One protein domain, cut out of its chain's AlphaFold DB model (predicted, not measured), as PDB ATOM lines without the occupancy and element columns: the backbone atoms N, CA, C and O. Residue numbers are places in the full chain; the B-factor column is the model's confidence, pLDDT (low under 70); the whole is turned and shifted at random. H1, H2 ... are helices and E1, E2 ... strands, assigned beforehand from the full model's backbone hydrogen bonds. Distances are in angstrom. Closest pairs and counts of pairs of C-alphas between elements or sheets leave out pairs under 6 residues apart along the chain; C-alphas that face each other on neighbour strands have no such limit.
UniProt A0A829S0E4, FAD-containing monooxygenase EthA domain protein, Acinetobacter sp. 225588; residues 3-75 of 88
ATOM      1  N   LYS A   3      36.351 -41.297  17.304       92.94
ATOM      2  CA  LYS A   3      36.530 -41.779  18.691       92.94
ATOM      3  C   LYS A   3      36.158 -43.256  18.873       92.94
ATOM      4  O   LYS A   3      36.791 -43.953  19.655       92.94
ATOM      5  N   ASN A   4      35.124 -43.709  18.166       90.31
ATOM      6  CA  ASN A   4      34.632 -45.086  18.231       90.31
ATOM      7  C   ASN A   4      35.052 -45.911  17.000       90.31
ATOM      8  O   ASN A   4      34.689 -47.083  16.908       90.31
ATOM      9  N   SER A   5      35.805 -45.309  16.071       92.62
ATOM     10  CA  SER A   5      36.208 -45.874  14.776       92.62
ATOM     11  C   SER A   5      35.031 -46.421  13.961       92.62
ATOM     12  O   SER A   5      35.101 -47.539  13.464       92.62
ATOM     13  N   TYR A   6      33.925 -45.678  13.900       93.81
ATOM     14  CA  TYR A   6      32.818 -45.964  12.982       93.81
ATOM     15  C   TYR A   6      33.078 -45.303  11.630       93.81
ATOM     16  O   TYR A   6      33.556 -44.169  11.598       93.81
ATOM     17  N   ASP A   7      32.686 -45.976  10.552       93.94
ATOM     18  CA  ASP A   7      32.867 -45.528   9.165       93.94
ATOM     19  C   ASP A   7      31.533 -45.209   8.481       93.94
ATOM     20  O   ASP A   7      31.478 -44.398   7.560       93.94
ATOM     21  N   GLU A   8      30.444 -45.817   8.950       93.44
ATOM     22  CA  GLU A   8      29.111 -45.682   8.372       93.44
ATOM     23  C   GLU A   8      28.053 -45.538   9.478       93.44
ATOM     24  O   GLU A   8      28.177 -46.121  10.558       93.44
ATOM     25  N   VAL A   9      27.010 -44.751   9.207       94.25
ATOM     26  CA  VAL A   9      25.795 -44.692  10.024       94.25
ATOM     27  C   VAL A   9      24.578 -44.795   9.112       94.25
ATOM     28  O   VAL A   9      24.450 -44.028   8.158       94.25
ATOM     29  N   ILE A  10      23.690 -45.748   9.391       94.12
ATOM     30  CA  ILE A  10      22.468 -45.971   8.614       94.12
ATOM     31  C   ILE A  10      21.269 -45.908   9.565       94.12
ATOM     32  O   ILE A  10      21.225 -46.662  10.539       94.12
ATOM     33  N   PRO A  11      20.276 -45.041   9.308       93.31
ATOM     34  CA  PRO A  11      19.025 -45.079  10.046       93.31
ATOM     35  C   PRO A  11      18.167 -46.264   9.582       93.31
ATOM     36  O   PRO A  11      17.986 -46.481   8.382       93.31
ATOM     37  N   SER A  12      17.575 -47.006  10.517       90.81
ATOM     38  CA  SER A  12      16.555 -48.009  10.194       90.81
ATOM     39  C   SER A  12      15.150 -47.425  10.334       90.81
ATOM     40  O   SER A  12      14.779 -46.943  11.406       90.81
ATOM     41  N   GLY A  13      14.349 -47.505   9.273       85.44
ATOM     42  CA  GLY A  13      12.924 -47.176   9.310       85.44
ATOM     43  C   GLY A  13      12.057 -48.422   9.478       85.44
ATOM     44  O   GLY A  13      12.332 -49.460   8.874       85.44
ATOM     45  N   ASP A  14      10.981 -48.311  10.256       85.31
ATOM     46  CA  ASP A  14       9.929 -49.325  10.320       85.31
ATOM     47  C   ASP A  14       8.819 -48.965   9.320       85.31
ATOM     48  O   ASP A  14       8.191 -47.909   9.406       85.31
ATOM     49  N   LYS A  15       8.569 -49.842   8.344       82.94
ATOM     50  CA  LYS A  15       7.551 -49.600   7.311       82.94
ATOM     51  C   LYS A  15       6.125 -49.597   7.871       82.94
ATOM     52  O   LYS A  15       5.242 -49.002   7.263       82.94
ATOM     53  N   THR A  16       5.883 -50.214   9.028       85.06
ATOM     54  CA  THR A  16       4.546 -50.260   9.651       85.06
ATOM     55  C   THR A  16       4.101 -48.901  10.200       85.06
ATOM     56  O   THR A  16       2.903 -48.646  10.375       85.06
ATOM     57  N   VAL A  17       5.060 -47.997  10.433       82.88
ATOM     58  CA  VAL A  17       4.803 -46.631  10.896       82.88
ATOM     59  C   VAL A  17       4.785 -45.609   9.763       82.88
ATOM     60  O   VAL A  17       4.803 -44.416  10.048       82.88
ATOM     61  N   MET A  18       4.728 -46.037   8.498       83.94
ATOM     62  CA  MET A  18       4.471 -45.127   7.378       83.94
ATOM     63  C   MET A  18       3.030 -44.612   7.430       83.94
ATOM     64  O   MET A  18       2.105 -45.342   7.796       83.94
ATOM     65  N   GLU A  19       2.853 -43.342   7.096       83.56
ATOM     66  CA  GLU A  19       1.558 -42.681   7.015       83.56
ATOM     67  C   GLU A  19       1.197 -42.403   5.554       83.56
ATOM     68  O   GLU A  19       2.062 -42.346   4.683       83.56
ATOM     69  N   GLU A  20      -0.096 -42.235   5.279       83.94
ATOM     70  CA  GLU A  20      -0.552 -41.811   3.953       83.94
ATOM     71  C   GLU A  20      -0.319 -40.321   3.700       83.94
ATOM     72  O   GLU A  20      -0.383 -39.861   2.558       83.94
ATOM     73  N   ASP A  21      -0.030 -39.567   4.754       88.31
ATOM     74  CA  ASP A  21       0.265 -38.156   4.639       88.31
ATOM     75  C   ASP A  21       1.683 -37.913   4.098       88.31
ATOM     76  O   ASP A  21       2.585 -38.751   4.201       88.31
ATOM     77  N   THR A  22       1.877 -36.748   3.492       92.94
ATOM     78  CA  THR A  22       3.144 -36.361   2.858       92.94
ATOM     79  C   THR A  22       3.952 -35.451   3.769       92.94
ATOM     80  O   THR A  22       3.411 -34.823   4.675       92.94
ATOM     81  N   VAL A  23       5.243 -35.285   3.485       92.19
ATOM     82  CA  VAL A  23       6.100 -34.331   4.217       92.19
ATOM     83  C   VAL A  23       5.570 -32.884   4.210       92.19
ATOM     84  O   VAL A  23       5.892 -32.103   5.105       92.19
ATOM     85  N   MET A  24       4.731 -32.528   3.228       92.75
ATOM     86  CA  MET A  24       4.090 -31.212   3.108       92.75
ATOM     87  C   MET A  24       2.609 -31.215   3.517       92.75
ATOM     88  O   MET A  24       1.934 -30.206   3.335       92.75
ATOM     89  N   GLY A  25       2.086 -32.312   4.071       88.06
ATOM     90  CA  GLY A  25       0.653 -32.526   4.309       88.06
ATOM     91  C   GLY A  25      -0.035 -31.503   5.212       88.06
ATOM     92  O   GLY A  25      -1.230 -31.249   5.087       88.06
ATOM     93  N   LYS A  26       0.732 -30.838   6.083       88.50
ATOM     94  CA  LYS A  26       0.227 -29.766   6.956       88.50
ATOM     95  C   LYS A  26       0.030 -28.422   6.245       88.50
ATOM     96  O   LYS A  26      -0.499 -27.489   6.847       88.50
ATOM     97  N   LEU A  27       0.487 -28.288   5.002       91.25
ATOM     98  CA  LEU A  27       0.402 -27.056   4.225       91.25
ATOM     99  C   LEU A  27      -0.828 -27.095   3.308       91.25
ATOM    100  O   LEU A  27      -1.100 -28.098   2.661       91.25
ATOM    101  N   SER A  28      -1.549 -25.978   3.202       92.06
ATOM    102  CA  SER A  28      -2.821 -25.895   2.464       92.06
ATOM    103  C   SER A  28      -2.712 -25.266   1.068       92.06
ATOM    104  O   SER A  28      -3.724 -25.006   0.415       92.06
ATOM    105  N   SER A  29      -1.495 -25.002   0.586       94.75
ATOM    106  CA  SER A  29      -1.274 -24.380  -0.721       94.75
ATOM    107  C   SER A  29      -1.786 -25.265  -1.860       94.75
ATOM    108  O   SER A  29      -1.432 -26.437  -1.963       94.75
ATOM    109  N   GLY A  30      -2.540 -24.691  -2.802       95.75
ATOM    110  CA  GLY A  30      -3.170 -25.465  -3.878       95.75
ATOM    111  C   GLY A  30      -2.201 -26.250  -4.778       95.75
ATOM    112  O   GLY A  30      -2.582 -27.284  -5.315       95.75
ATOM    113  N   TYR A  31      -0.951 -25.802  -4.941       94.94
ATOM    114  CA  TYR A  31       0.055 -26.554  -5.707       94.94
ATOM    115  C   TYR A  31       0.547 -27.813  -4.980       94.94
ATOM    116  O   TYR A  31       0.867 -28.794  -5.642       94.94
ATOM    117  N   ILE A  32       0.543 -27.812  -3.645       93.44
ATOM    118  CA  ILE A  32       0.899 -28.975  -2.823       93.44
ATOM    119  C   ILE A  32      -0.181 -30.042  -2.975       93.44
ATOM    120  O   ILE A  32       0.134 -31.191  -3.258       93.44
ATOM    121  N   ASN A  33      -1.453 -29.640  -2.919       93.12
ATOM    122  CA  ASN A  33      -2.577 -30.558  -3.119       93.12
ATOM    123  C   ASN A  33      -2.544 -31.233  -4.498       93.12
ATOM    124  O   ASN A  33      -2.838 -32.420  -4.606       93.12
ATOM    125  N   ARG A  34      -2.152 -30.504  -5.555       94.75
ATOM    126  CA  ARG A  34      -2.009 -31.086  -6.901       94.75
ATOM    127  C   ARG A  34      -0.906 -32.141  -6.965       94.75
ATOM    128  O   ARG A  34      -1.097 -33.158  -7.619       94.75
ATOM    129  N   ALA A  35       0.209 -31.908  -6.277       94.38
ATOM    130  CA  ALA A  35       1.365 -32.802  -6.263       94.38
ATOM    131  C   ALA A  35       1.322 -33.849  -5.133       94.38
ATOM    132  O   ALA A  35       2.264 -34.618  -4.984       94.38
ATOM    133  N   ALA A  36       0.253 -33.916  -4.332       91.56
ATOM    134  CA  ALA A  36       0.209 -34.741  -3.119       91.56
ATOM    135  C   ALA A  36       0.507 -36.235  -3.359       91.56
ATOM    136  O   ALA A  36       1.020 -36.913  -2.477       91.56
ATOM    137  N   HIS A  37       0.218 -36.745  -4.555       91.44
ATOM    138  CA  HIS A  37       0.481 -38.130  -4.946       91.44
ATOM    139  C   HIS A  37       1.928 -38.388  -5.409       91.44
ATOM    140  O   HIS A  37       2.340 -39.543  -5.477       91.44
ATOM    141  N   GLU A  38       2.694 -37.339  -5.713       93.81
ATOM    142  CA  GLU A  38       4.111 -37.411  -6.102       93.81
ATOM    143  C   GLU A  38       5.048 -37.136  -4.920       93.81
ATOM    144  O   GLU A  38       6.236 -37.461  -4.959       93.81
ATOM    145  N   LEU A  39       4.525 -36.513  -3.863       92.81
ATOM    146  CA  LEU A  39       5.308 -36.150  -2.695       92.81
ATOM    147  C   LEU A  39       5.647 -37.377  -1.837       92.81
ATOM    148  O   LEU A  39       4.826 -38.286  -1.674       92.81
ATOM    149  N   PRO A  40       6.843 -37.391  -1.223       92.12
ATOM    150  CA  PRO A  40       7.226 -38.470  -0.333       92.12
ATOM    151  C   PRO A  40       6.308 -38.507   0.892       92.12
ATOM    152  O   PRO A  40       5.961 -37.473   1.479       92.12
ATOM    153  N   LYS A  41       5.942 -39.727   1.282       92.00
ATOM    154  CA  LYS A  41       5.181 -40.011   2.499       92.00
ATOM    155  C   LYS A  41       6.032 -39.753   3.740       92.00
ATOM    156  O   LYS A  41       7.250 -39.937   3.709       92.00
ATOM    157  N   GLN A  42       5.384 -39.363   4.830       92.94
ATOM    158  CA  GLN A  42       6.016 -39.242   6.144       92.94
ATOM    159  C   GLN A  42       5.657 -40.425   7.053       92.94
ATOM    160  O   GLN A  42       4.779 -41.233   6.752       92.94
ATOM    161  N   GLY A  43       6.377 -40.563   8.162       93.00
ATOM    162  CA  GLY A  43       6.042 -41.512   9.216       93.00
ATOM    163  C   GLY A  43       5.080 -40.918  10.244       93.00
ATOM    164  O   GLY A  43       5.015 -39.707  10.431       93.00
ATOM    165  N   LYS A  44       4.405 -41.797  10.989       90.50
ATOM    166  CA  LYS A  44       3.421 -41.453  12.033       90.50
ATOM    167  C   LYS A  44       4.014 -40.758  13.261       90.50
ATOM    168  O   LYS A  44       3.280 -40.221  14.085       90.50
ATOM    169  N   ARG A  45       5.333 -40.858  13.455       89.62
ATOM    170  CA  ARG A  45       6.048 -40.334  14.627       89.62
ATOM    171  C   ARG A  45       7.500 -40.000  14.304       89.62
ATOM    172  O   ARG A  45       8.045 -40.458  13.298       89.62
ATOM    173  N   ALA A  46       8.130 -39.244  15.198       89.81
ATOM    174  CA  ALA A  46       9.554 -38.935  15.134       89.81
ATOM    175  C   ALA A  46      10.427 -40.205  14.983       89.81
ATOM    176  O   ALA A  46      10.080 -41.257  15.531       89.81
ATOM    177  N   PRO A  47      11.564 -40.115  14.266       91.12
ATOM    178  CA  PRO A  47      12.087 -38.932  13.574       91.12
ATOM    179  C   PRO A  47      11.513 -38.752  12.158       91.12
ATOM    180  O   PRO A  47      11.882 -37.810  11.468       91.12
ATOM    181  N   TRP A  48      10.622 -39.642  11.715       92.50
ATOM    182  CA  TRP A  48      10.121 -39.685  10.337       92.50
ATOM    183  C   TRP A  48       8.893 -38.799  10.089       92.50
ATOM    184  O   TRP A  48       8.387 -38.766   8.971       92.50
ATOM    185  N   GLN A  49       8.409 -38.098  11.114       92.00
ATOM    186  CA  GLN A  49       7.273 -37.184  11.037       92.00
ATOM    187  C   GLN A  49       7.753 -35.737  10.908       92.00
ATOM    188  O   GLN A  49       8.587 -35.284  11.693       92.00
ATOM    189  N   VAL A  50       7.180 -34.993   9.962       92.06
ATOM    190  CA  VAL A  50       7.476 -33.576   9.744       92.06
ATOM    191  C   VAL A  50       6.451 -32.721  10.488       92.06
ATOM    192  O   VAL A  50       5.251 -32.735  10.205       92.06
ATOM    193  N   THR A  51       6.916 -31.941  11.463       90.88
ATOM    194  CA  THR A  51       6.018 -31.132  12.297       90.88
ATOM    195  C   THR A  51       5.624 -29.813  11.631       90.88
ATOM    196  O   THR A  51       4.526 -29.327  11.906       90.88
ATOM    197  N   ASN A  52       6.482 -29.267  10.753       91.75
ATOM    198  CA  ASN A  52       6.424 -27.889  10.248       91.75
ATOM    199  C   ASN A  52       6.317 -26.840  11.383       91.75
ATOM    200  O   ASN A  52       5.739 -25.770  11.201       91.75
ATOM    201  N   ASN A  53       6.862 -27.145  12.567       93.38
ATOM    202  CA  ASN A  53       6.773 -26.309  13.760       93.38
ATOM    203  C   ASN A  53       8.161 -26.068  14.360       93.38
ATOM    204  O   ASN A  53       8.679 -26.864  15.140       93.38
ATOM    205  N   TYR A  54       8.727 -24.898  14.066       93.81
ATOM    206  CA  TYR A  54      10.076 -24.542  14.498       93.81
ATOM    207  C   TYR A  54      10.285 -24.594  16.021       93.81
ATOM    208  O   TYR A  54      11.341 -25.022  16.489       93.81
ATOM    209  N   LEU A  55       9.308 -24.147  16.818       96.50
ATOM    210  CA  LEU A  55       9.462 -24.110  18.277       96.50
ATOM    211  C   LEU A  55       9.476 -25.520  18.876       96.50
ATOM    212  O   LEU A  55      10.248 -25.790  19.800       96.50
ATOM    213  N   GLU A  56       8.643 -26.406  18.336       93.75
ATOM    214  CA  GLU A  56       8.608 -27.819  18.704       93.75
ATOM    215  C   GLU A  56       9.893 -28.527  18.275       93.75
ATOM    216  O   GLU A  56      10.556 -29.139  19.114       93.75
ATOM    217  N   ASP A  57      10.318 -28.345  17.024       93.38
ATOM    218  CA  ASP A  57      11.544 -28.942  16.495       93.38
ATOM    219  C   ASP A  57      12.769 -28.483  17.282       93.38
ATOM    220  O   ASP A  57      13.606 -29.296  17.671       93.38
ATOM    221  N   ARG A  58      12.851 -27.191  17.626       95.56
ATOM    222  CA  ARG A  58      13.932 -26.660  18.463       95.56
ATOM    223  C   ARG A  58      13.981 -27.344  19.827       95.56
ATOM    224  O   ARG A  58      15.072 -27.626  20.321       95.56
ATOM    225  N   LYS A  59      12.832 -27.588  20.461       94.50
ATOM    226  CA  LYS A  59      12.769 -28.275  21.761       94.50
ATOM    227  C   LYS A  59      13.156 -29.750  21.627       94.50
ATOM    228  O   LYS A  59      13.899 -30.249  22.474       94.50
ATOM    229  N   SER A  60      12.671 -30.423  20.589       92.31
ATOM    230  CA  SER A  60      12.900 -31.849  20.351       92.31
ATOM    231  C   SER A  60      14.351 -32.131  19.961       92.31
ATOM    232  O   SER A  60      15.020 -32.919  20.625       92.31
ATOM    233  N   LEU A  61      14.885 -31.416  18.966       93.31
ATOM    234  CA  LEU A  61      16.247 -31.609  18.458       93.31
ATOM    235  C   LEU A  61      17.316 -31.206  19.473       93.31
ATOM    236  O   LEU A  61      18.344 -31.869  19.561       93.31
ATOM    237  N   LYS A  62      17.070 -30.173  20.293       94.88
ATOM    238  CA  LYS A  62      18.017 -29.772  21.349       94.88
ATOM    239  C   LYS A  62      18.293 -30.899  22.350       94.88
ATOM    240  O   LYS A  62      19.378 -30.941  22.921       94.88
ATOM    241  N   ASN A  63      17.315 -31.771  22.587       91.75
ATOM    242  CA  ASN A  63      17.410 -32.851  23.568       91.75
ATOM    243  C   ASN A  63      17.578 -34.236  22.921       91.75
ATOM    244  O   ASN A  63      17.639 -35.233  23.641       91.75
ATOM    245  N   ALA A  64      17.631 -34.308  21.589       92.38
ATOM    246  CA  ALA A  64      17.816 -35.557  20.870       92.38
ATOM    247  C   ALA A  64      19.217 -36.126  21.135       92.38
ATOM    248  O   ALA A  64      20.200 -35.391  21.254       92.38
ATOM    249  N   LYS A  65      19.300 -37.452  21.230       92.44
ATOM    250  CA  LYS A  65      20.554 -38.193  21.384       92.44
ATOM    251  C   LYS A  65      20.746 -39.107  20.190       92.44
ATOM    252  O   LYS A  65      19.773 -39.525  19.579       92.44
ATOM    253  N   PHE A  66      21.997 -39.441  19.905       90.38
ATOM    254  CA  PHE A  66      22.327 -40.406  18.859       90.38
ATOM    255  C   PHE A  66      22.152 -41.861  19.323       90.38
ATOM    256  O   PHE A  66      22.022 -42.744  18.483       90.38
ATOM    257  N   GLU A  67      22.110 -42.129  20.636       90.31
ATOM    258  CA  GLU A  67      21.698 -43.434  21.174       90.31
ATOM    259  C   GLU A  67      20.160 -43.569  21.189       90.31
ATOM    260  O   GLU A  67      19.543 -43.734  22.241       90.31
ATOM    261  N   ASP A  68      19.528 -43.443  20.020       90.50
ATOM    262  CA  ASP A  68      18.066 -43.423  19.849       90.50
ATOM    263  C   ASP A  68      17.460 -44.773  19.425       90.50
ATOM    264  O   ASP A  68      16.239 -44.915  19.350       90.50
ATOM    265  N   GLY A  69      18.304 -45.773  19.150       91.50
ATOM    266  CA  GLY A  69      17.893 -47.087  18.644       91.50
ATOM    267  C   GLY A  69      17.458 -47.092  17.173       91.50
ATOM    268  O   GLY A  69      17.067 -48.141  16.662       91.50
ATOM    269  N   ILE A  70      17.527 -45.948  16.490       93.12
ATOM    270  CA  ILE A  70      17.205 -45.785  15.068       93.12
ATOM    271  C   ILE A  70      18.488 -45.737  14.250       93.12
ATOM    272  O   ILE A  70      18.551 -46.330  13.172       93.12
ATOM    273  N   LEU A  71      19.503 -45.030  14.746       94.62
ATOM    274  CA  LEU A  71      20.805 -44.924  14.106       94.62
ATOM    275  C   LEU A  71      21.664 -46.152  14.412       94.62
ATOM    276  O   LEU A  71      21.992 -46.430  15.566       94.62
ATOM    277  N   HIS A  72      22.084 -46.850  13.357       94.62
ATOM    278  CA  HIS A  72      22.998 -47.986  13.447       94.62
ATOM    279  C   HIS A  72      24.376 -47.580  12.951       94.62
ATOM    280  O   HIS A  72      24.524 -47.124  11.819       94.62
ATOM    281  N   PHE A  73      25.384 -47.734  13.806       94.00
ATOM    282  CA  PHE A  73      26.765 -47.360  13.514       94.00
ATOM    283  C   PHE A  73      27.591 -48.598  13.173       94.00
ATOM    284  O   PHE A  73      27.617 -49.570  13.932       94.00
ATOM    285  N   HIS A  74      28.303 -48.553  12.049       92.88
ATOM    286  CA  HIS A  74      29.077 -49.673  11.529       92.88
ATOM    287  C   HIS A  74      30.544 -49.295  11.325       92.88
ATOM    288  O   HIS A  74      30.885 -48.157  10.998       92.88
ATOM    289  N   LYS A  75      31.421 -50.283  11.522       92.56
ATOM    290  CA  LYS A  75      32.822 -50.232  11.094       92.56
ATOM    291  C   LYS A  75      32.937 -50.981   9.780       92.56
ATOM    292  O   LYS A  75      32.366 -52.067   9.642       92.56
TER     293      LYS A  75
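AT A GLANCE: This is residues 3 to 75 of the 88 residues of the protein "FAD-containing monooxygenase EthA domain protein" of Acinetobacter sp. 225588 (UniProt A0A829S0E4). The chain makes a loose, open loop: its first and last strands, E1 and E4, pair at one end, a second small pair, E2 and E3, lies farther along, and H1 sits at the far end. H2 is on an arch between E3 and E4, and residues 53 to 59 stick out. The 73 printed residues run E1, E2, H1, E3, H2, E4, with both two-stranded sheets antiparallel; the class is mixed, with 31 residues in named elements, under half. The whole is loose, radius of gyration of the C-alphas 15.4 A, spanning 48 by 26 by 20 A.

HOW THE PARTS SIT: E1, residues 8 to 11, and E4, residues 71 to 74, are antiparallel at 155 degrees, with N 10 and O 72 2.9 A apart, within hydrogen-bond range. E2, residues 18 to 22, and E3, residues 41 to 43, are antiparallel at 130 degrees, with N 19 and O 42 2.9 A apart, within range. H1, residues 30 to 35, is apart from H2, residues 54 to 62. In both helices every O i to N i+4 pair is within hydrogen-bond range.

IN THESE COORDINATES: E1 begins at C-alpha 8 (29.111, -45.682, 8.372) and is 10.2 A long. H2 is 11.7 A long. E4 ends at C-alpha 74 (29.077, -49.673, 11.529).

THE WHOLE: The C-alphas farthest apart, Lys 3 and Gly 30, are 48.5 A apart. The printed part has no cut and no long link, and no printed residue is under 70 in pLDDT.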